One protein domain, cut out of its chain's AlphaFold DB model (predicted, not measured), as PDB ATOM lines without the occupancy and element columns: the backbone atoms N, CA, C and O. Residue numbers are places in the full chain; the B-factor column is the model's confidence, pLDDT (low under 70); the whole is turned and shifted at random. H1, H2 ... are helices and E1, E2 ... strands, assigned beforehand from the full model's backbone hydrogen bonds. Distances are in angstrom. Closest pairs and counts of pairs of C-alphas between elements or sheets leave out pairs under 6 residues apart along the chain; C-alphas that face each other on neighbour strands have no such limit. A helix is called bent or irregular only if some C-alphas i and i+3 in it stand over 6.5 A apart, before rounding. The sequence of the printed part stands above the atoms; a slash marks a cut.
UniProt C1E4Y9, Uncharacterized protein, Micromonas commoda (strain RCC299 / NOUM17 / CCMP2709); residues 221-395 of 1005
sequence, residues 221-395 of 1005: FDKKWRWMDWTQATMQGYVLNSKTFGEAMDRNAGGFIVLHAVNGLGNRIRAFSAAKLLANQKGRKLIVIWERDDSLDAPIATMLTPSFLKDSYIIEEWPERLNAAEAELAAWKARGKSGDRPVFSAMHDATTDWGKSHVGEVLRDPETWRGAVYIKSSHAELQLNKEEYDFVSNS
ATOM      1  N   PHE A 221     126.618 173.319 125.074       74.81
ATOM      2  CA  PHE A 221     126.882 171.993 124.528       74.81
ATOM      3  C   PHE A 221     125.817 170.997 125.001       74.81
ATOM      4  O   PHE A 221     125.248 170.273 124.183       74.81
ATOM      5  N   ASP A 222     125.452 171.034 126.283       78.31
ATOM      6  CA  ASP A 222     124.340 170.273 126.846       78.31
ATOM      7  C   ASP A 222     123.027 170.599 126.141       78.31
ATOM      8  O   ASP A 222     122.262 169.688 125.820       78.31
ATOM      9  N   LYS A 223     122.771 171.882 125.849       83.12
ATOM     10  CA  LYS A 223     121.580 172.278 125.084       83.12
ATOM     11  C   LYS A 223     121.571 171.591 123.726       83.12
ATOM     12  O   LYS A 223     120.584 170.945 123.388       83.12
ATOM     13  N   LYS A 224     122.670 171.671 122.971       87.06
ATOM     14  CA  LYS A 224     122.766 171.053 121.641       87.06
ATOM     15  C   LYS A 224     122.477 169.550 121.683       87.06
ATOM     16  O   LYS A 224     121.755 169.054 120.826       87.06
ATOM     17  N   TRP A 225     122.999 168.839 122.680       87.38
ATOM     18  CA  TRP A 225     122.765 167.400 122.834       87.38
ATOM     19  C   TRP A 225     121.327 167.047 123.189       87.38
ATOM     20  O   TRP A 225     120.801 166.068 122.667       87.38
ATOM     21  N   ARG A 226     120.674 167.832 124.050       85.19
ATOM     22  CA  ARG A 226     119.287 167.557 124.451       85.19
ATOM     23  C   ARG A 226     118.281 167.697 123.317       85.19
ATOM     24  O   ARG A 226     117.257 167.026 123.351       85.19
ATOM     25  N   TRP A 227     118.573 168.550 122.342       88.56
ATOM     26  CA  TRP A 227     117.712 168.787 121.183       88.56
ATOM     27  C   TRP A 227     118.146 168.012 119.934       88.56
ATOM     28  O   TRP A 227     117.556 168.194 118.874       88.56
ATOM     29  N   MET A 228     119.176 167.167 120.042       93.06
ATOM     30  CA  MET A 228     119.643 166.357 118.924       93.06
ATOM     31  C   MET A 228     118.604 165.287 118.579       93.06
ATOM     32  O   MET A 228     118.123 164.581 119.462       93.06
ATOM     33  N   ASP A 229     118.290 165.135 117.294       95.12
ATOM     34  CA  ASP A 229     117.472 164.028 116.791       95.12
ATOM     35  C   ASP A 229     118.334 162.872 116.244       95.12
ATOM     36  O   ASP A 229     119.548 162.997 116.048       95.12
ATOM     37  N   TRP A 230     117.720 161.710 116.009       96.75
ATOM     38  CA  TRP A 230     118.435 160.515 115.539       96.75
ATOM     39  C   TRP A 230     119.041 160.666 114.141       96.75
ATOM     40  O   TRP A 230     120.077 160.059 113.858       96.75
ATOM     41  N   THR A 231     118.454 161.493 113.273       96.62
ATOM     42  CA  THR A 231     119.010 161.788 111.947       96.62
ATOM     43  C   THR A 231     120.307 162.579 112.089       96.62
ATOM     44  O   THR A 231     121.326 162.201 111.511       96.62
ATOM     45  N   GLN A 232     120.312 163.615 112.925       96.19
ATOM     46  CA  GLN A 232     121.493 164.403 113.255       96.19
ATOM     47  C   GLN A 232     122.565 163.554 113.939       96.19
ATOM     48  O   GLN A 232     123.735 163.657 113.570       96.19
ATOM     49  N   ALA A 233     122.184 162.695 114.891       96.94
ATOM     50  CA  ALA A 233     123.112 161.794 115.569       96.94
ATOM     51  C   ALA A 233     123.780 160.817 114.587       96.94
ATOM     52  O   ALA A 233     124.989 160.591 114.653       96.94
ATOM     53  N   THR A 234     123.011 160.293 113.627       96.81
ATOM     54  CA  THR A 234     123.516 159.424 112.554       96.81
ATOM     55  C   THR A 234     124.461 160.180 111.625       96.81
ATOM     56  O   THR A 234     125.573 159.722 111.372       96.81
ATOM     57  N   MET A 235     124.074 161.373 111.161       96.31
ATOM     58  CA  MET A 235     124.915 162.215 110.300       96.31
ATOM     59  C   MET A 235     126.231 162.628 110.972       96.31
ATOM     60  O   MET A 235     127.245 162.775 110.295       96.31
ATOM     61  N   GLN A 236     126.223 162.805 112.295       95.94
ATOM     62  CA  GLN A 236     127.410 163.135 113.090       95.94
ATOM     63  C   GLN A 236     128.247 161.899 113.474       95.94
ATOM     64  O   GLN A 236     129.305 162.049 114.082       95.94
ATOM     65  N   GLY A 237     127.817 160.689 113.099       96.31
ATOM     66  CA  GLY A 237     128.562 159.448 113.325       96.31
ATOM     67  C   GLY A 237     128.442 158.869 114.736       96.31
ATOM     68  O   GLY A 237     129.254 158.023 115.105       96.31
ATOM     69  N   TYR A 238     127.453 159.294 115.531       97.31
ATOM     70  CA  TYR A 238     127.176 158.710 116.851       97.31
ATOM     71  C   TYR A 238     126.429 157.376 116.763       97.31
ATOM     72  O   TYR A 238     126.552 156.539 117.656       97.31
ATOM     73  N   VAL A 239     125.687 157.170 115.673       97.81
ATOM     74  CA  VAL A 239     125.043 155.896 115.339       97.81
ATOM     75  C   VAL A 239     125.925 155.163 114.338       97.81
ATOM     76  O   VAL A 239     126.131 155.622 113.214       97.81
ATOM     77  N   LEU A 240     126.480 154.040 114.768       98.06
ATOM     78  CA  LEU A 240     127.362 153.195 113.981       98.06
ATOM     79  C   LEU A 240     126.556 152.076 113.318       98.06
ATOM     80  O   LEU A 240     125.594 151.563 113.881       98.06
ATOM     81  N   ASN A 241     127.014 151.648 112.149       96.31
ATOM     82  CA  ASN A 241     126.733 150.332 111.580       96.31
ATOM     83  C   ASN A 241     127.988 149.446 111.669       96.31
ATOM     84  O   ASN A 241     129.063 149.904 112.072       96.31
ATOM     85  N   SER A 242     127.878 148.188 111.250       95.69
ATOM     86  CA  SER A 242     128.955 147.194 111.295       95.69
ATOM     87  C   SER A 242     130.220 147.662 110.579       95.69
ATOM     88  O   SER A 242     131.330 147.462 111.080       95.69
ATOM     89  N   LYS A 243     130.072 148.361 109.446       96.06
ATOM     90  CA  LYS A 243     131.202 148.909 108.687       96.06
ATOM     91  C   LYS A 243     131.892 150.038 109.453       96.06
ATOM     92  O   LYS A 243     133.100 149.974 109.665       96.06
ATOM     93  N   THR A 244     131.150 151.049 109.904       97.00
ATOM     94  CA  THR A 244     131.726 152.194 110.633       97.00
ATOM     95  C   THR A 244     132.277 151.788 111.999       97.00
ATOM     96  O   THR A 244     133.266 152.357 112.453       97.00
ATOM     97  N   PHE A 245     131.691 150.770 112.637       97.38
ATOM     98  CA  PHE A 245     132.254 150.135 113.826       97.38
ATOM     99  C   PHE A 245     133.606 149.486 113.513       97.38
ATOM    100  O   PHE A 245     134.585 149.732 114.219       97.38
ATOM    101  N   GLY A 246     133.685 148.705 112.430       95.62
ATOM    102  CA  GLY A 246     134.931 148.118 111.945       95.62
ATOM    103  C   GLY A 246     136.010 149.177 111.716       95.62
ATOM    104  O   GLY A 246     137.094 149.065 112.281       95.62
ATOM    105  N   GLU A 247     135.681 150.247 110.991       95.81
ATOM    106  CA  GLU A 247     136.600 151.359 110.730       95.81
ATOM    107  C   GLU A 247     137.056 152.073 112.015       95.81
ATOM    108  O   GLU A 247     138.230 152.427 112.140       95.81
ATOM    109  N   ALA A 248     136.161 152.277 112.988       95.81
ATOM    110  CA  ALA A 248     136.512 152.870 114.278       95.81
ATOM    111  C   ALA A 248     137.495 151.983 115.059       95.81
ATOM    112  O   ALA A 248     138.481 152.484 115.610       95.81
ATOM    113  N   MET A 249     137.265 150.665 115.059       96.12
ATOM    114  CA  MET A 249     138.168 149.692 115.674       96.12
ATOM    115  C   MET A 249     139.541 149.668 114.990       96.12
ATOM    116  O   MET A 249     140.554 149.664 115.686       96.12
ATOM    117  N   ASP A 250     139.604 149.716 113.656       93.50
ATOM    118  CA  ASP A 250     140.880 149.750 112.920       93.50
ATOM    119  C   ASP A 250     141.696 151.004 113.218       93.50
ATOM    120  O   ASP A 250     142.916 150.940 113.361       93.50
ATOM    121  N   ARG A 251     141.028 152.157 113.325       95.19
ATOM    122  CA  ARG A 251     141.707 153.432 113.573       95.19
ATOM    123  C   ARG A 251     142.221 153.547 115.002       95.19
ATOM    124  O   ARG A 251     143.310 154.081 115.199       95.19
ATOM    125  N   ASN A 252     141.437 153.121 115.996       94.19
ATOM    126  CA  ASN A 252     141.791 153.332 117.401       94.19
ATOM    127  C   ASN A 252     141.093 152.367 118.377       94.19
ATOM    128  O   ASN A 252     140.436 152.812 119.315       94.19
ATOM    129  N   ALA A 253     141.250 151.048 118.221       93.00
ATOM    130  CA  ALA A 253     140.680 150.082 119.172       93.00
ATOM    131  C   ALA A 253     141.037 150.399 120.643       93.00
ATOM    132  O   ALA A 253     140.183 150.334 121.524       93.00
ATOM    133  N   GLY A 254     142.282 150.818 120.907       92.88
ATOM    134  CA  GLY A 254     142.759 151.216 122.238       92.88
ATOM    135  C   GLY A 254     142.032 152.416 122.860       92.88
ATOM    136  O   GLY A 254     142.150 152.636 124.060       92.88
ATOM    137  N   GLY A 255     141.262 153.178 122.082       94.06
ATOM    138  CA  GLY A 255     140.462 154.301 122.564       94.06
ATOM    139  C   GLY A 255     139.082 153.918 123.094       94.06
ATOM    140  O   GLY A 255     138.386 154.796 123.605       94.06
ATOM    141  N   PHE A 256     138.669 152.647 122.988       96.12
ATOM    142  CA  PHE A 256     137.280 152.251 123.221       96.12
ATOM    143  C   PHE A 256     137.081 151.231 124.345       96.12
ATOM    144  O   PHE A 256     137.910 150.351 124.602       96.12
ATOM    145  N   ILE A 257     135.918 151.349 124.984       95.50
ATOM    146  CA  ILE A 257     135.226 150.273 125.694       95.50
ATOM    147  C   ILE A 257     133.958 149.968 124.899       95.50
ATOM    148  O   ILE A 257     133.225 150.883 124.534       95.50
ATOM    149  N   VAL A 258     133.712 148.691 124.630       96.94
ATOM    150  CA  VAL A 258     132.538 148.197 123.915       96.94
ATOM    151  C   VAL A 258     131.639 147.474 124.915       96.94
ATOM    152  O   VAL A 258     131.991 146.408 125.415       96.94
ATOM    153  N   LEU A 259     130.491 148.065 125.232       96.56
ATOM    154  CA  LEU A 259     129.467 147.466 126.080       96.56
ATOM    155  C   LEU A 259     128.446 146.747 125.203       96.56
ATOM    156  O   LEU A 259     127.756 147.397 124.434       96.56
ATOM    157  N   HIS A 260     128.270 145.445 125.376       96.12
ATOM    158  CA  HIS A 260     127.080 144.746 124.908       96.12
ATOM    159  C   HIS A 260     126.013 144.787 126.002       96.12
ATOM    160  O   HIS A 260     126.097 144.066 127.000       96.12
ATOM    161  N   ALA A 261     125.042 145.685 125.829       94.75
ATOM    162  CA  ALA A 261     123.942 145.880 126.758       94.75
ATOM    163  C   ALA A 261     122.839 144.856 126.462       94.75
ATOM    164  O   ALA A 261     122.100 144.996 125.496       94.75
ATOM    165  N   VAL A 262     122.734 143.843 127.316       90.44
ATOM    166  CA  VAL A 262     121.727 142.772 127.243       90.44
ATOM    167  C   VAL A 262     120.694 142.909 128.365       90.44
ATOM    168  O   VAL A 262     120.898 143.677 129.311       90.44
ATOM    169  N   ASN A 263     119.627 142.105 128.298       86.62
ATOM    170  CA  ASN A 263     118.504 142.047 129.245       86.62
ATOM    171  C   ASN A 263     117.478 143.182 129.069       86.62
ATOM    172  O   ASN A 263     117.562 143.991 128.153       86.62
ATOM    173  N   GLY A 264     116.487 143.255 129.965       87.56
ATOM    174  CA  GLY A 264     115.436 144.275 129.895       87.56
ATOM    175  C   GLY A 264     115.939 145.723 130.038       87.56
ATOM    176  O   GLY A 264     117.013 145.984 130.582       87.56
ATOM    177  N   LEU A 265     115.099 146.671 129.608       91.31
ATOM    178  CA  LEU A 265     115.382 148.112 129.510       91.31
ATOM    179  C   LEU A 265     116.129 148.709 130.716       91.31
ATOM    180  O   LEU A 265     117.188 149.309 130.546       91.31
ATOM    181  N   GLY A 266     115.613 148.522 131.936       91.19
ATOM    182  CA  GLY A 266     116.234 149.079 133.145       91.19
ATOM    183  C   GLY A 266     117.660 148.564 133.381       91.19
ATOM    184  O   GLY A 266     118.537 149.325 133.785       91.19
ATOM    185  N   ASN A 267     117.925 147.291 133.064       90.06
ATOM    186  CA  ASN A 267     119.260 146.699 133.188       90.06
ATOM    187  C   ASN A 267     120.216 147.255 132.128       90.06
ATOM    188  O   ASN A 267     121.353 147.586 132.461       90.06
ATOM    189  N   ARG A 268     119.754 147.427 130.882       93.06
ATOM    190  CA  ARG A 268     120.558 148.025 129.804       93.06
ATOM    191  C   ARG A 268     120.949 149.467 130.115       93.06
ATOM    192  O   ARG A 268     122.119 149.817 129.993       93.06
ATOM    193  N   ILE A 269     120.006 150.279 130.597       93.56
ATOM    194  CA  ILE A 269     120.273 151.670 130.994       93.56
ATOM    195  C   ILE A 269     121.265 151.726 132.170       93.56
ATOM    196  O   ILE A 269     122.218 152.508 132.158       93.56
ATOM    197  N   ARG A 270     121.096 150.855 133.173       88.75
ATOM    198  CA  ARG A 270     122.028 150.718 134.302       88.75
ATOM    199  C   ARG A 270     123.439 150.353 133.832       88.75
ATOM    200  O   ARG A 270     124.405 151.009 134.228       88.75
ATOM    201  N   ALA A 271     123.555 149.344 132.972       91.00
ATOM    202  CA  ALA A 271     124.825 148.906 132.409       91.00
ATOM    203  C   ALA A 271     125.488 150.007 131.573       91.00
ATOM    204  O   ALA A 271     126.688 150.236 131.715       91.00
ATOM    205  N   PHE A 272     124.707 150.735 130.771       94.19
ATOM    206  CA  PHE A 272     125.185 151.877 129.997       94.19
ATOM    207  C   PHE A 272     125.798 152.950 130.899       94.19
ATOM    208  O   PHE A 272     126.951 153.329 130.701       94.19
ATOM    209  N   SER A 273     125.075 153.397 131.928       91.44
ATOM    210  CA  SER A 273     125.560 154.449 132.832       91.44
ATOM    211  C   SER A 273     126.824 154.028 133.592       91.44
ATOM    212  O   SER A 273     127.746 154.829 133.754       91.44
ATOM    213  N   ALA A 274     126.920 152.759 134.000       87.56
ATOM    214  CA  ALA A 274     128.132 152.217 134.610       87.56
ATOM    215  C   ALA A 274     129.303 152.138 133.617       87.56
ATOM    216  O   ALA A 274     130.423 152.536 133.941       87.56
ATOM    217  N   ALA A 275     129.065 151.677 132.391       91.19
ATOM    218  CA  ALA A 275     130.101 151.616 131.366       91.19
ATOM    219  C   ALA A 275     130.568 153.013 130.933       91.19
ATOM    220  O   ALA A 275     131.750 153.196 130.654       91.19
ATOM    221  N   LYS A 276     129.678 154.013 130.940       93.00
ATOM    222  CA  LYS A 276     130.008 155.418 130.663       93.00
ATOM    223  C   LYS A 276     130.930 155.985 131.741       93.00
ATOM    224  O   LYS A 276     131.944 156.599 131.416       93.00
ATOM    225  N   LEU A 277     130.645 155.700 133.017       88.69
ATOM    226  CA  LEU A 277     131.546 156.028 134.128       88.69
ATOM    227  C   LEU A 277     132.919 155.393 133.933       88.69
ATOM    228  O   LEU A 277     133.942 156.068 134.050       88.69
ATOM    229  N   LEU A 278     132.937 154.099 133.616       87.62
ATOM    230  CA  LEU A 278     134.173 153.366 133.399       87.62
ATOM    231  C   LEU A 278     134.986 153.953 132.242       87.62
ATOM    232  O   LEU A 278     136.179 154.202 132.400       87.62
ATOM    233  N   ALA A 279     134.348 154.192 131.098       91.75
ATOM    234  CA  ALA A 279     134.987 154.774 129.925       91.75
ATOM    235  C   ALA A 279     135.630 156.121 130.278       91.75
ATOM    236  O   ALA A 279     136.828 156.302 130.052       91.75
ATOM    237  N   ASN A 280     134.897 156.996 130.973       90.38
ATOM    238  CA  ASN A 280     135.409 158.287 131.429       90.38
ATOM    239  C   ASN A 280     136.600 158.149 132.388       90.38
ATOM    240  O   ASN A 280     137.624 158.801 132.194       90.38
ATOM    241  N   GLN A 281     136.521 157.262 133.383       86.75
ATOM    242  CA  GLN A 281     137.625 157.023 134.323       86.75
ATOM    243  C   GLN A 281     138.889 156.490 133.648       86.75
ATOM    244  O   GLN A 281     139.995 156.710 134.145       86.75
ATOM    245  N   LYS A 282     138.735 155.748 132.548       88.19
ATOM    246  CA  LYS A 282     139.857 155.183 131.795       88.19
ATOM    247  C   LYS A 282     140.296 156.058 130.619       88.19
ATOM    248  O   LYS A 282     141.163 155.622 129.868       88.19
ATOM    249  N   GLY A 283     139.726 157.257 130.454       91.81
ATOM    250  CA  GLY A 283     140.044 158.148 129.335       91.81
ATOM    251  C   GLY A 283     139.707 157.536 127.972       91.81
ATOM    252  O   GLY A 283     140.441 157.727 127.007       91.81
ATOM    253  N   ARG A 284     138.632 156.746 127.905       93.88
ATOM    254  CA  ARG A 284     138.164 156.034 126.711       93.88
ATOM    255  C   ARG A 284     136.778 156.504 126.318       93.88
ATOM    256  O   ARG A 284     136.029 157.026 127.138       93.88
ATOM    257  N   LYS A 285     136.417 156.271 125.061       96.56
ATOM    258  CA  LYS A 285     135.048 156.445 124.578       96.56
ATOM    259  C   LYS A 285     134.268 155.139 124.715       96.56
ATOM    260  O   LYS A 285     134.838 154.050 124.627       96.56
ATOM    261  N   LEU A 286     132.965 155.255 124.938       97.69
ATOM    262  CA  LEU A 286     132.060 154.112 125.039       97.69
ATOM    263  C   LEU A 286     131.386 153.857 123.690       97.69
ATOM    264  O   LEU A 286     130.832 154.779 123.103       97.69
ATOM    265  N   ILE A 287     131.379 152.608 123.240       98.25
ATOM    266  CA  ILE A 287     130.478 152.120 122.194       98.25
ATOM    267  C   ILE A 287     129.501 151.155 122.862       98.25
ATOM    268  O   ILE A 287     129.939 150.198 123.495       98.25
ATOM    269  N   VAL A 288     128.198 151.387 122.737       98.00
ATOM    270  CA  VAL A 288     127.165 150.464 123.211       98.00
ATOM    271  C   VAL A 288     126.573 149.685 122.040       98.00
ATOM    272  O   VAL A 288     126.097 150.260 121.069       98.00
ATOM    273  N   ILE A 289     126.607 148.364 122.142       97.81
ATOM    274  CA  ILE A 289     125.831 147.446 121.319       97.81
ATOM    275  C   ILE A 289     124.493 147.283 122.030       97.81
ATOM    276  O   ILE A 289     124.430 146.729 123.132       97.81
ATOM    277  N   TRP A 290     123.452 147.829 121.415       96.50
ATOM    278  CA  TRP A 290     122.076 147.808 121.886       96.50
ATOM    279  C   TRP A 290     121.237 146.981 120.914       96.50
ATOM    280  O   TRP A 290     120.360 147.489 120.225       96.50
ATOM    281  N   GLU A 291     121.552 145.696 120.820       94.12
ATOM    282  CA  GLU A 291     120.870 144.790 119.899       94.12
ATOM    283  C   GLU A 291     119.402 144.602 120.296       94.12
ATOM    284  O   GLU A 291     119.079 144.533 121.488       94.12
ATOM    285  N   ARG A 292     118.520 144.513 119.300       93.38
ATOM    286  CA  ARG A 292     117.134 144.083 119.504       93.38
ATOM    287  C   ARG A 292     117.114 142.575 119.735       93.38
ATOM    288  O   ARG A 292     117.527 141.821 118.861       93.38
ATOM    289  N   ASP A 293     116.658 142.155 120.907       89.56
ATOM    290  CA  ASP A 293     116.600 140.750 121.313       89.56
ATOM    291  C   ASP A 293     115.244 140.412 121.951       89.56
ATOM    292  O   ASP A 293     114.391 141.278 122.141       89.56
ATOM    293  N   ASP A 294     115.049 139.152 122.345       85.31
ATOM    294  CA  ASP A 294     113.798 138.679 122.959       85.31
ATOM    295  C   ASP A 294     113.419 139.414 124.261       85.31
ATOM    296  O   ASP A 294     112.287 139.308 124.740       85.31
ATOM    297  N   SER A 295     114.358 140.137 124.878       85.12
ATOM    298  CA  SER A 295     114.134 140.918 126.095       85.12
ATOM    299  C   SER A 295     113.799 142.390 125.822       85.12
ATOM    300  O   SER A 295     113.257 143.057 126.711       85.12
ATOM    301  N   LEU A 296     114.096 142.883 124.615       90.75
ATOM    302  CA  LEU A 296     113.799 144.223 124.115       90.75
ATOM    303  C   LEU A 296     113.857 144.210 122.572       90.75
ATOM    304  O   LEU A 296     114.936 144.333 121.994       90.75
ATOM    305  N   ASP A 297     112.699 144.128 121.913       92.94
ATOM    306  CA  ASP A 297     112.553 144.113 120.447       92.94
ATOM    307  C   ASP A 297     111.927 145.426 119.940       92.94
ATOM    308  O   ASP A 297     110.860 145.496 119.326       92.94
ATOM    309  N   ALA A 298     112.591 146.529 120.269       94.94
ATOM    310  CA  ALA A 298     112.163 147.870 119.906       94.94
ATOM    311  C   ALA A 298     113.372 148.697 119.463       94.94
ATOM    312  O   ALA A 298     114.389 148.680 120.163       94.94
ATOM    313  N   PRO A 299     113.282 149.443 118.347       96.38
ATOM    314  CA  PRO A 299     114.308 150.413 117.992       96.38
ATOM    315  C   PRO A 299     114.485 151.437 119.115       96.38
ATOM    316  O   PRO A 299     113.517 151.983 119.643       96.38
ATOM    317  N   ILE A 300     115.726 151.752 119.469       96.62
ATOM    318  CA  ILE A 300     116.029 152.731 120.516       96.62
ATOM    319  C   ILE A 300     115.426 154.101 120.189       96.62
ATOM    320  O   ILE A 300     114.964 154.812 121.084       96.62
ATOM    321  N   ALA A 301     115.354 154.430 118.895       96.88
ATOM    322  CA  ALA A 301     114.880 155.711 118.403       96.88
ATOM    323  C   ALA A 301     113.393 155.977 118.654       96.88
ATOM    324  O   ALA A 301     112.993 157.132 118.782       96.88
ATOM    325  N   THR A 302     112.577 154.926 118.772       97.00
ATOM    326  CA  THR A 302     111.151 155.067 119.094       97.00
ATOM    327  C   THR A 302     110.912 155.246 120.590       97.00
ATOM    328  O   THR A 302     109.824 155.649 120.988       97.00
ATOM    329  N   MET A 303     111.907 154.948 121.431       97.19
ATOM    330  CA  MET A 303     111.800 154.994 122.892       97.19
ATOM    331  C   MET A 303     112.473 156.229 123.497       97.19
ATOM    332  O   MET A 303     111.950 156.844 124.425       97.19
ATOM    333  N   LEU A 304     113.655 156.583 123.000       97.19
ATOM    334  CA  LEU A 304     114.533 157.584 123.596       97.19
ATOM    335  C   LEU A 304     115.045 158.546 122.527       97.19
ATOM    336  O   LEU A 304     115.140 158.188 121.359       97.19
ATOM    337  N   THR A 305     115.417 159.759 122.921       96.38
ATOM    338  CA  THR A 305     116.218 160.657 122.069       96.38
ATOM    339  C   THR A 305     117.702 160.246 122.128       96.38
ATOM    340  O   THR A 305     118.102 159.544 123.061       96.38
ATOM    341  N   PRO A 306     118.563 160.683 121.191       96.44
ATOM    342  CA  PRO A 306     119.992 160.371 121.233       96.44
ATOM    343  C   PRO A 306     120.770 161.174 122.289       96.44
ATOM    344  O   PRO A 306     121.992 161.049 122.353       96.44
ATOM    345  N   SER A 307     120.125 161.987 123.136       93.62
ATOM    346  CA  SER A 307     120.824 162.833 124.117       93.62
ATOM    347  C   SER A 307     121.713 162.041 125.086       93.62
ATOM    348  O   SER A 307     122.758 162.537 125.511       93.62
ATOM    349  N   PHE A 308     121.361 160.784 125.383       94.12
ATOM    350  CA  PHE A 308     122.168 159.909 126.243       94.12
ATOM    351  C   PHE A 308     123.521 159.527 125.625       94.12
ATOM    352  O   PHE A 308     124.449 159.167 126.359       94.12
ATOM    353  N   LEU A 309     123.665 159.679 124.300       95.06
ATOM    354  CA  LEU A 309     124.880 159.362 123.556       95.06
ATOM    355  C   LEU A 309     126.012 160.371 123.762       95.06
ATOM    356  O   LEU A 309     127.093 160.142 123.230       95.06
ATOM    357  N   LYS A 310     125.832 161.438 124.551       90.69
ATOM    358  CA  LYS A 310     126.910 162.385 124.878       90.69
ATOM    359  C   LYS A 310     128.201 161.641 125.263       90.69
ATOM    360  O   LYS A 310     128.212 160.912 126.255       90.69
ATOM    361  N   ASP A 311     129.264 161.834 124.475       91.38
ATOM    362  CA  ASP A 311     130.579 161.170 124.594       91.38
ATOM    363  C   ASP A 311     130.610 159.642 124.389       91.38
ATOM    364  O   ASP A 311     131.555 158.957 124.794       91.38
ATOM    365  N   SER A 312     129.609 159.099 123.707       96.56
ATOM    366  CA  SER A 312     129.482 157.678 123.400       96.56
ATOM    367  C   SER A 312     128.888 157.451 122.009       96.56
ATOM    368  O   SER A 312     128.465 158.383 121.330       96.56
ATOM    369  N   TYR A 313     128.892 156.197 121.580       97.94
ATOM    370  CA  TYR A 313     128.389 155.757 120.285       97.94
ATOM    371  C   TYR A 313     127.473 154.557 120.491       97.94
ATOM    372  O   TYR A 313     127.656 153.812 121.454       97.94
ATOM    373  N   ILE A 314     126.532 154.337 119.582       98.19
ATOM    374  CA  ILE A 314     125.602 153.203 119.626       98.19
ATOM    375  C   ILE A 314     125.615 152.425 118.317       98.19
ATOM    376  O   ILE A 314     125.792 153.003 117.250       98.19
ATOM    377  N   ILE A 315     125.403 151.119 118.408       97.94
ATOM    378  CA  ILE A 315     125.080 150.237 117.290       97.94
ATOM    379  C   ILE A 315     123.913 149.336 117.712       97.94
ATOM    380  O   ILE A 315     123.947 148.751 118.791       97.94
ATOM    381  N   GLU A 316     122.864 149.257 116.893       95.88
ATOM    382  CA  GLU A 316     121.661 148.444 117.175       95.88
ATOM    383  C   GLU A 316     121.690 147.058 116.511       95.88
ATOM    384  O   GLU A 316     120.777 146.252 116.688       95.88
ATOM    385  N   GLU A 317     122.739 146.778 115.739       94.25
ATOM    386  CA  GLU A 317     122.986 145.489 115.097       94.25
ATOM    387  C   GLU A 317     124.225 144.813 115.684       94.25
ATOM    388  O   GLU A 317     125.132 145.472 116.201       94.25
ATOM    389  N   TRP A 318     124.278 143.488 115.584       94.44
ATOM    390  CA  TRP A 318     125.460 142.737 115.976       94.44
ATOM    391  C   TRP A 318     126.636 143.055 115.033       94.44
ATOM    392  O   TRP A 318     126.556 142.756 113.838       94.44
ATOM    393  N   PRO A 319     127.755 143.628 115.524       94.44
ATOM    394  CA  PRO A 319     128.888 143.939 114.664       94.44
ATOM    395  C   PRO A 319     129.594 142.663 114.187       94.44
ATOM    396  O   PRO A 319     130.183 141.939 114.991       94.44
ATOM    397  N   GLU A 320     129.650 142.433 112.869       91.56
ATOM    398  CA  GLU A 320     130.263 141.228 112.269       91.56
ATOM    399  C   GLU A 320     131.694 140.948 112.759       91.56
ATOM    400  O   GLU A 320     132.101 139.795 112.913       91.56
ATOM    401  N   ARG A 321     132.456 142.007 113.053       89.06
ATOM    402  CA  ARG A 321     133.834 141.920 113.553       89.06
ATOM    403  C   ARG A 321     133.946 141.181 114.891       89.06
ATOM    404  O   ARG A 321     135.004 140.631 115.190       89.06
ATOM    405  N   LEU A 322     132.882 141.141 115.691       91.25
ATOM    406  CA  LEU A 322     132.872 140.388 116.945       91.25
ATOM    407  C   LEU A 322     132.831 138.872 116.738       91.25
ATOM    408  O   LEU A 322     133.297 138.152 117.616       91.25
ATOM    409  N   ASN A 323     132.381 138.380 115.577       90.12
ATOM    410  CA  ASN A 323     132.294 136.940 115.302       90.12
ATOM    411  C   ASN A 323     133.661 136.238 115.337       90.12
ATOM    412  O   ASN A 323     133.747 135.070 115.707       90.12
ATOM    413  N   ALA A 324     134.733 136.938 114.950       89.88
ATOM    414  CA  ALA A 324     136.096 136.401 114.953       89.88
ATOM    415  C   ALA A 324     136.920 136.830 116.182       89.88
ATOM    416  O   ALA A 324     137.943 136.212 116.480       89.88
ATOM    417  N   ALA A 325     136.475 137.858 116.915       89.69
ATOM    418  CA  ALA A 325     137.266 138.523 117.950       89.69
ATOM    419  C   ALA A 325     137.720 137.582 119.078       89.69
ATOM    420  O   ALA A 325     138.870 137.646 119.520       89.69
ATOM    421  N   GLU A 326     136.843 136.679 119.526       86.06
ATOM    422  CA  GLU A 326     137.170 135.739 120.600       86.06
ATOM    423  C   GLU A 326     138.217 134.709 120.152       86.06
ATOM    424  O   GLU A 326     139.194 134.458 120.864       86.06
ATOM    425  N   ALA A 327     138.070 134.172 118.937       87.88
ATOM    426  CA  ALA A 327     139.021 133.231 118.351       87.88
ATOM    427  C   ALA A 327     140.393 133.883 118.104       87.88
ATOM    428  O   ALA A 327     141.427 133.278 118.396       87.88
ATOM    429  N   GLU A 328     140.420 135.131 117.630       89.12
ATOM    430  CA  GLU A 328     141.647 135.914 117.457       89.12
ATOM    431  C   GLU A 328     142.364 136.153 118.791       89.12
ATOM    432  O   GLU A 328     143.577 135.933 118.898       89.12
ATOM    433  N   LEU A 329     141.618 136.551 119.829       86.88
ATOM    434  CA  LEU A 329     142.158 136.777 121.167       86.88
ATOM    435  C   LEU A 329     142.706 135.481 121.780       86.88
ATOM    436  O   LEU A 329     143.804 135.484 122.348       86.88
ATOM    437  N   ALA A 330     141.982 134.369 121.646       87.12
ATOM    438  CA  ALA A 330     142.425 133.056 122.104       87.12
ATOM    439  C   ALA A 330     143.694 132.598 121.365       87.12
ATOM    440  O   ALA A 330     144.661 132.175 122.004       87.12
ATOM    441  N   ALA A 331     143.742 132.755 120.039       88.94
ATOM    442  CA  ALA A 331     144.900 132.395 119.227       88.94
ATOM    443  C   ALA A 331     146.138 133.236 119.578       88.94
ATOM    444  O   ALA A 331     147.243 132.702 119.690       88.94
ATOM    445  N   TRP A 332     145.974 134.542 119.804       88.69
ATOM    446  CA  TRP A 332     147.065 135.415 120.239       88.69
ATOM    447  C   TRP A 332     147.606 135.030 121.624       88.69
ATOM    448  O   TRP A 332     148.824 134.951 121.810       88.69
ATOM    449  N   LYS A 333     146.721 134.717 122.583       87.19
ATOM    450  CA  LYS A 333     147.120 134.205 123.907       87.19
ATOM    451  C   LYS A 333     147.875 132.877 123.791       87.19
ATOM    452  O   LYS A 333     148.933 132.739 124.402       87.19
ATOM    453  N   ALA A 334     147.389 131.943 122.971       88.75
ATOM    454  CA  ALA A 334     148.015 130.638 122.756       88.75
ATOM    455  C   ALA A 334     149.427 130.738 122.150       88.75
ATOM    456  O   ALA A 334     150.300 129.942 122.484       88.75
ATOM    457  N   ARG A 335     149.692 131.758 121.321       89.06
ATOM    458  CA  ARG A 335     151.029 132.055 120.772       89.06
ATOM    459  C   ARG A 335     151.951 132.811 121.740       89.06
ATOM    460  O   ARG A 335     152.935 133.409 121.305       89.06
ATOM    461  N   GLY A 336     151.624 132.869 123.031       88.25
ATOM    462  CA  GLY A 336     152.416 133.610 124.015       88.25
ATOM    463  C   GLY A 336     152.423 135.120 123.763       88.25
ATOM    464  O   GLY A 336     153.429 135.776 124.019       88.25
ATOM    465  N   LYS A 337     151.314 135.673 123.245       86.44
ATOM    466  CA  LYS A 337     151.152 137.101 122.916       86.44
ATOM    467  C   LYS A 337     152.053 137.595 121.769       86.44
ATOM    468  O   LYS A 337     152.362 138.787 121.702       86.44
ATOM    469  N   SER A 338     152.452 136.701 120.862       75.06
ATOM    470  CA  SER A 338     153.231 137.022 119.657       75.06
ATOM    471  C   SER A 338     152.362 137.175 118.392       75.06
ATOM    472  O   SER A 338     151.280 136.582 118.276       75.06
ATOM    473  N   GLY A 339     152.851 137.976 117.438       85.88
ATOM    474  CA  GLY A 339     152.162 138.330 116.188       85.88
ATOM    475  C   GLY A 339     151.311 139.599 116.291       85.88
ATOM    476  O   GLY A 339     151.422 140.350 117.266       85.88
ATOM    477  N   ASP A 340     150.464 139.817 115.284       83.44
ATOM    478  CA  ASP A 340     149.530 140.942 115.265       83.44
ATOM    479  C   ASP A 340     148.605 140.872 116.476       83.44
ATOM    480  O   ASP A 340     148.089 139.811 116.849       83.44
ATOM    481  N   ARG A 341     148.458 142.016 117.144       81.06
ATOM    482  CA  ARG A 341     147.614 142.102 118.329       81.06
ATOM    483  C   ARG A 341     146.147 142.052 117.909       81.06
ATOM    484  O   ARG A 341     145.782 142.742 116.959       81.06
ATOM    485  N   PRO A 342     145.309 141.301 118.641       89.81
ATOM    486  CA  PRO A 342     143.880 141.317 118.407       89.81
ATOM    487  C   PRO A 342     143.334 142.717 118.682       89.81
ATOM    488  O   PRO A 342     143.838 143.455 119.535       89.81
ATOM    489  N   VAL A 343     142.264 143.051 117.971       90.88
ATOM    490  CA  VAL A 343     141.522 144.312 118.117       90.88
ATOM    491  C   VAL A 343     141.052 144.496 119.556       90.88
ATOM    492  O   VAL A 343     141.158 145.580 120.127       90.88
ATOM    493  N   PHE A 344     140.579 143.410 120.167       90.06
ATOM    494  CA  PHE A 344     140.144 143.382 121.553       90.06
ATOM    495  C   PHE A 344     141.269 142.871 122.444       90.06
ATOM    496  O   PHE A 344     141.739 141.747 122.293       90.06
ATOM    497  N   SER A 345     141.678 143.683 123.416       86.56
ATOM    498  CA  SER A 345     142.612 143.252 124.462       86.56
ATOM    499  C   SER A 345     141.953 142.366 125.518       86.56
ATOM    500  O   SER A 345     142.636 141.574 126.168       86.56
ATOM    501  N   ALA A 346     140.637 142.495 125.683       84.81
ATOM    502  CA  ALA A 346     139.854 141.747 126.650       84.81
ATOM    503  C   ALA A 346     138.406 141.605 126.168       84.81
ATOM    504  O   ALA A 346     137.856 142.528 125.564       84.81
ATOM    505  N   MET A 347     137.806 140.452 126.451       88.69
ATOM    506  CA  MET A 347     136.393 140.169 126.216       88.69
ATOM    507  C   MET A 347     135.848 139.486 127.467       88.69
ATOM    508  O   MET A 347     136.398 138.473 127.897       88.69
ATOM    509  N   HIS A 348     134.812 140.068 128.066       85.62
ATOM    510  CA  HIS A 348     134.222 139.582 129.308       85.62
ATOM    511  C   HIS A 348     132.717 139.438 129.171       85.62
ATOM    512  O   HIS A 348     132.033 140.387 128.790       85.62
ATOM    513  N   ASP A 349     132.210 138.260 129.527       86.50
ATOM    514  CA  ASP A 349     130.780 138.001 129.599       86.50
ATOM    515  C   ASP A 349     130.315 137.954 131.051       86.50
ATOM    516  O   ASP A 349     130.400 136.919 131.719       86.50
ATOM    517  N   ALA A 350     129.813 139.087 131.544       82.12
ATOM    518  CA  ALA A 350     129.353 139.198 132.917       82.12
ATOM    519  C   ALA A 350     128.029 138.453 133.170       82.12
ATOM    520  O   ALA A 350     127.578 138.387 134.309       82.12
ATOM    521  N   THR A 351     127.408 137.852 132.149       78.75
ATOM    522  CA  THR A 351     126.283 136.925 132.356       78.75
ATOM    523  C   THR A 351     126.726 135.586 132.955       78.75
ATOM    524  O   THR A 351     125.901 134.868 133.507       78.75
ATOM    525  N   THR A 352     128.025 135.273 132.911       77.44
ATOM    526  CA  THR A 352     128.609 134.043 133.470       77.44
ATOM    527  C   THR A 352     129.220 134.291 134.847       77.44
ATOM    528  O   THR A 352     129.799 135.354 135.064       77.44
ATOM    529  N   ASP A 353     129.197 133.313 135.759       72.38
ATOM    530  CA  ASP A 353     129.807 133.461 137.098       72.38
ATOM    531  C   ASP A 353     131.311 133.744 137.046       72.38
ATOM    532  O   ASP A 353     131.869 134.479 137.870       72.38
ATOM    533  N   TRP A 354     131.971 133.216 136.016       75.06
ATOM    534  CA  TRP A 354     133.355 133.547 135.730       75.06
ATOM    535  C   TRP A 354     133.507 135.029 135.356       75.06
ATOM    536  O   TRP A 354     134.273 135.748 135.992       75.06
ATOM    537  N   GLY A 355     132.746 135.539 134.384       73.06
ATOM    538  CA  GLY A 355     132.844 136.949 133.993       73.06
ATOM    539  C   GLY A 355     132.412 137.912 135.100       73.06
ATOM    540  O   GLY A 355     133.031 138.960 135.271       73.06
ATOM    541  N   LYS A 356     131.421 137.510 135.898       70.94
ATOM    542  CA  LYS A 356     130.972 138.142 137.140       70.94
ATOM    543  C   LYS A 356     132.139 138.363 138.120       70.94
ATOM    544  O   LYS A 356     132.484 139.503 138.440       70.94
ATOM    545  N   SER A 357     132.817 137.282 138.509       69.50
ATOM    546  CA  SER A 357     133.949 137.308 139.451       69.50
ATOM    547  C   SER A 357     135.206 137.998 138.906       69.50
ATOM    548  O   SER A 357     135.962 138.593 139.675       69.50
ATOM    549  N   HIS A 358     135.416 137.980 137.587       67.12
ATOM    550  CA  HIS A 358     136.648 138.476 136.965       67.12
ATOM    551  C   HIS A 358     136.518 139.885 136.381       67.12
ATOM    552  O   HIS A 358     137.525 140.462 135.973       67.12
ATOM    553  N   VAL A 359     135.326 140.497 136.386       68.75
ATOM    554  CA  VAL A 359     135.144 141.873 135.895       68.75
ATOM    555  C   VAL A 359     136.051 142.850 136.647       68.75
ATOM    556  O   VAL A 359     136.663 143.724 136.039       68.75
ATOM    557  N   GLY A 360     136.217 142.649 137.958       68.19
ATOM    558  CA  GLY A 360     137.099 143.448 138.808       68.19
ATOM    559  C   GLY A 360     138.572 143.375 138.403       68.19
ATOM    560  O   GLY A 360     139.294 144.352 138.582       68.19
ATOM    561  N   GLU A 361     139.022 142.254 137.840       68.12
ATOM    562  CA  GLU A 361     140.410 142.065 137.405       68.12
ATOM    563  C   GLU A 361     140.718 142.872 136.151       68.12
ATOM    564  O   GLU A 361     141.739 143.555 136.096       68.12
ATOM    565  N   VAL A 362     139.790 142.882 135.189       65.44
ATOM    566  CA  VAL A 362     139.876 143.706 133.970       65.44
ATOM    567  C   VAL A 362     140.142 145.153 134.352       65.44
ATOM    568  O   VAL A 362     141.009 145.813 133.788       65.44
ATOM    569  N   LEU A 363     139.410 145.625 135.360       67.06
ATOM    570  CA  LEU A 363     139.344 147.018 135.778       67.06
ATOM    571  C   LEU A 363     140.589 147.511 136.521       67.06
ATOM    572  O   LEU A 363     140.775 148.734 136.615       67.06
ATOM    573  N   ARG A 364     141.421 146.598 137.043       70.88
ATOM    574  CA  ARG A 364     142.607 146.939 137.843       70.88
ATOM    575  C   ARG A 364     143.710 147.576 137.003       70.88
ATOM    576  O   ARG A 364     144.226 148.607 137.422       70.88
ATOM    577  N   ASP A 365     143.962 147.067 135.796       69.56
ATOM    578  CA  ASP A 365     145.160 147.430 135.023       69.56
ATOM    579  C   ASP A 365     144.838 148.036 133.642       69.56
ATOM    580  O   ASP A 365     145.190 147.469 132.604       69.56
ATOM    581  N   PRO A 366     144.196 149.218 133.578       67.19
ATOM    582  CA  PRO A 366     143.787 149.836 132.314       67.19
ATOM    583  C   PRO A 366     144.961 150.225 131.407       67.19
ATOM    584  O   PRO A 366     144.802 150.302 130.192       67.19
ATOM    585  N   GLU A 367     146.151 150.442 131.972       70.50
ATOM    586  CA  GLU A 367     147.374 150.748 131.217       70.50
ATOM    587  C   GLU A 367     147.826 149.569 130.339       70.50
ATOM    588  O   GLU A 367     148.574 149.737 129.375       70.50
ATOM    589  N   THR A 368     147.336 148.360 130.631       74.44
ATOM    590  CA  THR A 368     147.629 147.161 129.837       74.44
ATOM    591  C   THR A 368     146.710 147.008 128.627       74.44
ATOM    592  O   THR A 368     147.014 146.230 127.715       74.44
ATOM    593  N   TRP A 369     145.608 147.759 128.573       84.88
ATOM    594  CA  TRP A 369     144.621 147.664 127.507       84.88
ATOM    595  C   TRP A 369     145.144 148.358 126.247       84.88
ATOM    596  O   TRP A 369     144.945 149.548 126.020       84.88
ATOM    597  N   ARG A 370     145.845 147.613 125.396       86.69
ATOM    598  CA  ARG A 370     146.359 148.143 124.121       86.69
ATOM    599  C   ARG A 370     145.348 148.078 122.972       86.69
ATOM    600  O   ARG A 370     145.614 148.643 121.919       86.69
ATOM    601  N   GLY A 371     144.221 147.398 123.178       92.00
ATOM    602  CA  GLY A 371     143.100 147.314 122.247       92.00
ATOM    603  C   GLY A 371     141.793 147.729 122.920       92.00
ATOM    604  O   GLY A 371     141.799 148.300 124.018       92.00
ATOM    605  N   ALA A 372     140.679 147.421 122.264       94.00
ATOM    606  CA  ALA A 372     139.350 147.629 122.822       94.00
ATOM    607  C   ALA A 372     139.090 146.640 123.967       94.00
ATOM    608  O   ALA A 372     139.695 145.563 124.042       94.00
ATOM    609  N   VAL A 373     138.176 146.995 124.865       92.94
ATOM    610  CA  VAL A 373     137.671 146.086 125.902       92.94
ATOM    611  C   VAL A 373     136.199 145.838 125.654       92.94
ATOM    612  O   VAL A 373     135.419 146.783 125.674       92.94
ATOM    613  N   TYR A 374     135.832 144.584 125.427       94.00
ATOM    614  CA  TYR A 374     134.446 144.163 125.274       94.00
ATOM    615  C   TYR A 374     133.889 143.657 126.606       94.00
ATOM    616  O   TYR A 374     134.526 142.844 127.283       94.00
ATOM    617  N   ILE A 375     132.692 144.118 126.960       92.12
ATOM    618  CA  ILE A 375     131.982 143.742 128.184       92.12
ATOM    619  C   ILE A 375     130.523 143.478 127.832       92.12
ATOM    620  O   ILE A 375     129.824 144.394 127.414       92.12
ATOM    621  N   LYS A 376     130.040 142.258 128.044       92.50
ATOM    622  CA  LYS A 376     128.611 141.934 127.983       92.50
ATOM    623  C   LYS A 376     128.003 142.045 129.376       92.50
ATOM    624  O   LYS A 376     128.539 141.474 130.326       92.50
ATOM    625  N   SER A 377     126.944 142.840 129.509       88.94
ATOM    626  CA  SER A 377     126.354 143.204 130.803       88.94
ATOM    627  C   SER A 377     125.614 142.048 131.477       88.94
ATOM    628  O   SER A 377     125.148 141.130 130.815       88.94
ATOM    629  N   SER A 378     125.437 142.125 132.796       81.12
ATOM    630  CA  SER A 378     124.647 141.171 133.586       81.12
ATOM    631  C   SER A 378     123.407 141.829 134.205       81.12
ATOM    632  O   SER A 378     123.174 143.024 134.021       81.12
ATOM    633  N   HIS A 379     122.607 141.057 134.947       71.12
ATOM    634  CA  HIS A 379     121.480 141.568 135.741       71.12
ATOM    635  C   HIS A 379     121.897 142.218 137.071       71.12
ATOM    636  O   HIS A 379     121.038 142.745 137.780       71.12
ATOM    637  N   ALA A 380     123.185 142.172 137.429       62.81
ATOM    638  CA  ALA A 380     123.636 142.535 138.766       62.81
ATOM    639  C   ALA A 380     123.312 143.993 139.136       62.81
ATOM    640  O   ALA A 380     123.311 144.912 138.306       62.81
ATOM    641  N   GLU A 381     123.020 144.203 140.419       63.81
ATOM    642  CA  GLU A 381     122.893 145.536 140.997       63.81
ATOM    643  C   GLU A 381     124.252 146.242 141.019       63.81
ATOM    644  O   GLU A 381     125.286 145.636 141.312       63.81
ATOM    645  N   LEU A 382     124.250 147.544 140.719       62.25
ATOM    646  CA  LEU A 382     125.456 148.349 140.830       62.25
ATOM    647  C   LEU A 382     125.730 148.643 142.306       62.25
ATOM    648  O   LEU A 382     125.029 149.430 142.937       62.25
ATOM    649  N   GLN A 383     126.789 148.049 142.840       69.56
ATOM    650  CA  GLN A 383     127.323 148.392 144.154       69.56
ATOM    651  C   GLN A 383     128.162 149.662 144.021       69.56
ATOM    652  O   GLN A 383     129.356 149.583 143.745       69.56
ATOM    653  N   LEU A 384     127.515 150.824 144.151       70.88
ATOM    654  CA  LEU A 384     128.160 152.120 143.955       70.88
ATOM    655  C   LEU A 384     128.513 152.796 145.285       70.88
ATOM    656  O   LEU A 384     127.684 152.873 146.194       70.88
ATOM    657  N   ASN A 385     129.714 153.361 145.386       77.94
ATOM    658  CA  ASN A 385     130.018 154.393 146.373       77.94
ATOM    659  C   ASN A 385     129.273 155.698 146.034       77.94
ATOM    660  O   ASN A 385     128.606 155.817 145.005       77.94
ATOM    661  N   LYS A 386     129.362 156.696 146.917       79.94
ATOM    662  CA  LYS A 386     128.608 157.945 146.766       79.94
ATOM    663  C   LYS A 386     128.967 158.691 145.476       79.94
ATOM    664  O   LYS A 386     128.069 159.143 144.772       79.94
ATOM    665  N   GLU A 387     130.252 158.812 145.164       79.12
ATOM    666  CA  GLU A 387     130.743 159.548 143.998       79.12
ATOM    667  C   GLU A 387     130.325 158.869 142.687       79.12
ATOM    668  O   GLU A 387     129.879 159.526 141.746       79.12
ATOM    669  N   GLU A 388     130.424 157.543 142.631       78.62
ATOM    670  CA  GLU A 388     129.954 156.740 141.502       78.62
ATOM    671  C   GLU A 388     128.434 156.818 141.357       78.62
ATOM    672  O   GLU A 388     127.929 156.956 140.245       78.62
ATOM    673  N   TYR A 389     127.701 156.756 142.471       79.56
ATOM    674  CA  TYR A 389     126.252 156.905 142.489       79.56
ATOM    675  C   TYR A 389     125.856 158.265 141.917       79.56
ATOM    676  O   TYR A 389     124.951 158.341 141.086       79.56
ATOM    677  N   ASP A 390     126.515 159.344 142.344       81.62
ATOM    678  CA  ASP A 390     126.248 160.696 141.853       81.62
ATOM    679  C   ASP A 390     126.562 160.807 140.354       81.62
ATOM    680  O   ASP A 390     125.763 161.366 139.602       81.62
ATOM    681  N   PHE A 391     127.648 160.189 139.880       84.25
ATOM    682  CA  PHE A 391     127.945 160.123 138.450       84.25
ATOM    683  C   PHE A 391     126.883 159.346 137.656       84.25
ATOM    684  O   PHE A 391     126.417 159.817 136.615       84.25
ATOM    685  N   VAL A 392     126.494 158.157 138.123       82.50
ATOM    686  CA  VAL A 392     125.472 157.334 137.459       82.50
ATOM    687  C   VAL A 392     124.144 158.086 137.439       82.50
ATOM    688  O   VAL A 392     123.518 158.165 136.386       82.50
ATOM    689  N   SER A 393     123.775 158.739 138.544       82.88
ATOM    690  CA  SER A 393     122.594 159.610 138.624       82.88
ATOM    691  C   SER A 393     122.641 160.737 137.594       82.88
ATOM    692  O   SER A 393     121.639 161.012 136.937       82.88
ATOM    693  N   ASN A 394     123.804 161.375 137.424       85.00
ATOM    694  CA  ASN A 394     123.995 162.417 136.417       85.00
ATOM    695  C   ASN A 394     123.784 161.871 135.001       85.00
ATOM    696  O   ASN A 394     123.107 162.516 134.212       85.00
ATOM    697  N   SER A 395     124.301 160.676 134.705       86.44
ATOM    698  CA  SER A 395     124.153 160.045 133.386       86.44
ATOM    699  C   SER A 395     122.709 159.616 133.098       86.44
ATOM    700  O   SER A 395     122.271 159.689 131.954       86.44
TER     701      SER A 395
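What this domain is: This is residues 221 to 395 of the 1005 residues of an uncharacterized protein of Micromonas commoda (strain RCC299 / NOUM17 / CCMP2709) (UniProt C1E4Y9). A twisted sheet of five parallel strands forms the core, with helices on both faces: H4 and H8 cover one, H3 and H7 the other. H9 packs on H4 on the side away from the sheet, and the short helices H1, H2, H5 and H6 gather on the E3 side. The printed part has 175 residues, with nine named helices and five strands, in the order H1 H2 H3 E1 H4 E2 H5 H6 E3 H7 E4 H8 E5 H9. The sheet's order is E3 E2 E1 E5 E4, and the class is mixed, helices and strands. The whole is compact, with a radius of gyration of the C-alphas of 16.0 A and spans of 49 by 37 by 34 A.

Where its parts are: H1, residues 221 to 226, begins at C-alpha 221 (126.882, 171.993, 124.528). H2 is residues 230 to 235, H3 242 to 255 (17.6 A), E1 256 to 260 and H4 265 to 281 (24.4 A). E2 is residues 285 to 289, H5 300 to 303, H6 306 to 309, E3 312 to 315 and H7 322 to 334 (18.9 A). E4 is residues 344 to 349, H8 353 to 364 (18.6 A) and E5 372 to 376. H9, residues 386 to 395, ends at C-alpha 395 (124.153, 160.045, 133.386). H3 and H7 are irregular, with C-alphas 251 and 254 9.0 A apart and 323 and 326 7.3 A apart; H8 is only just irregular, with 357 and 360 6.9 A apart.

How they stand to each other: Across E1 and E5, N 258 and O 373 are 2.8 A apart, within hydrogen-bond range; so are N 289 and O 259, 2.7 A, for E2 and E1, N 313 and O 286, 2.8 A, for E3 and E2, and N 345 and O 372, 2.8 A, for E5 and E4. Three strand-helix-strand units, parallel neighbour strands joined through helices, have right-handed crossovers: E1, H4, E2; E2, H5 H6, E3; and E4, H8, E5. H4 is over E2 and E1 at a height over the sheet of 8.8 A; its closest C-alphas to E2 are Ala 279 and Lys 285, 5.6 A. H7 is over E4, across the strands at 70 degrees on the local plane. H4 and H9 touch, Ser 273 and Val 392 having the closest C-alphas, 5.5 A, at a steep tilt of 66 degrees, opposite ways. Every O i to N i+4 pair is within range in H1, H2, H4 and H9, but 8 of 10 in H3, 7 of 9 in H7 and 6 of 8 in H8; H5 and H6 are too short for such a pair.

The domain as a whole: The farthest C-alphas, Lys 223 and Arg 335, are 50.0 A apart. The printed part has no cut and no long link. Its mean pLDDT is 88.1, with residues 357 to 363, 365 to 366 and 380 to 383 under 70.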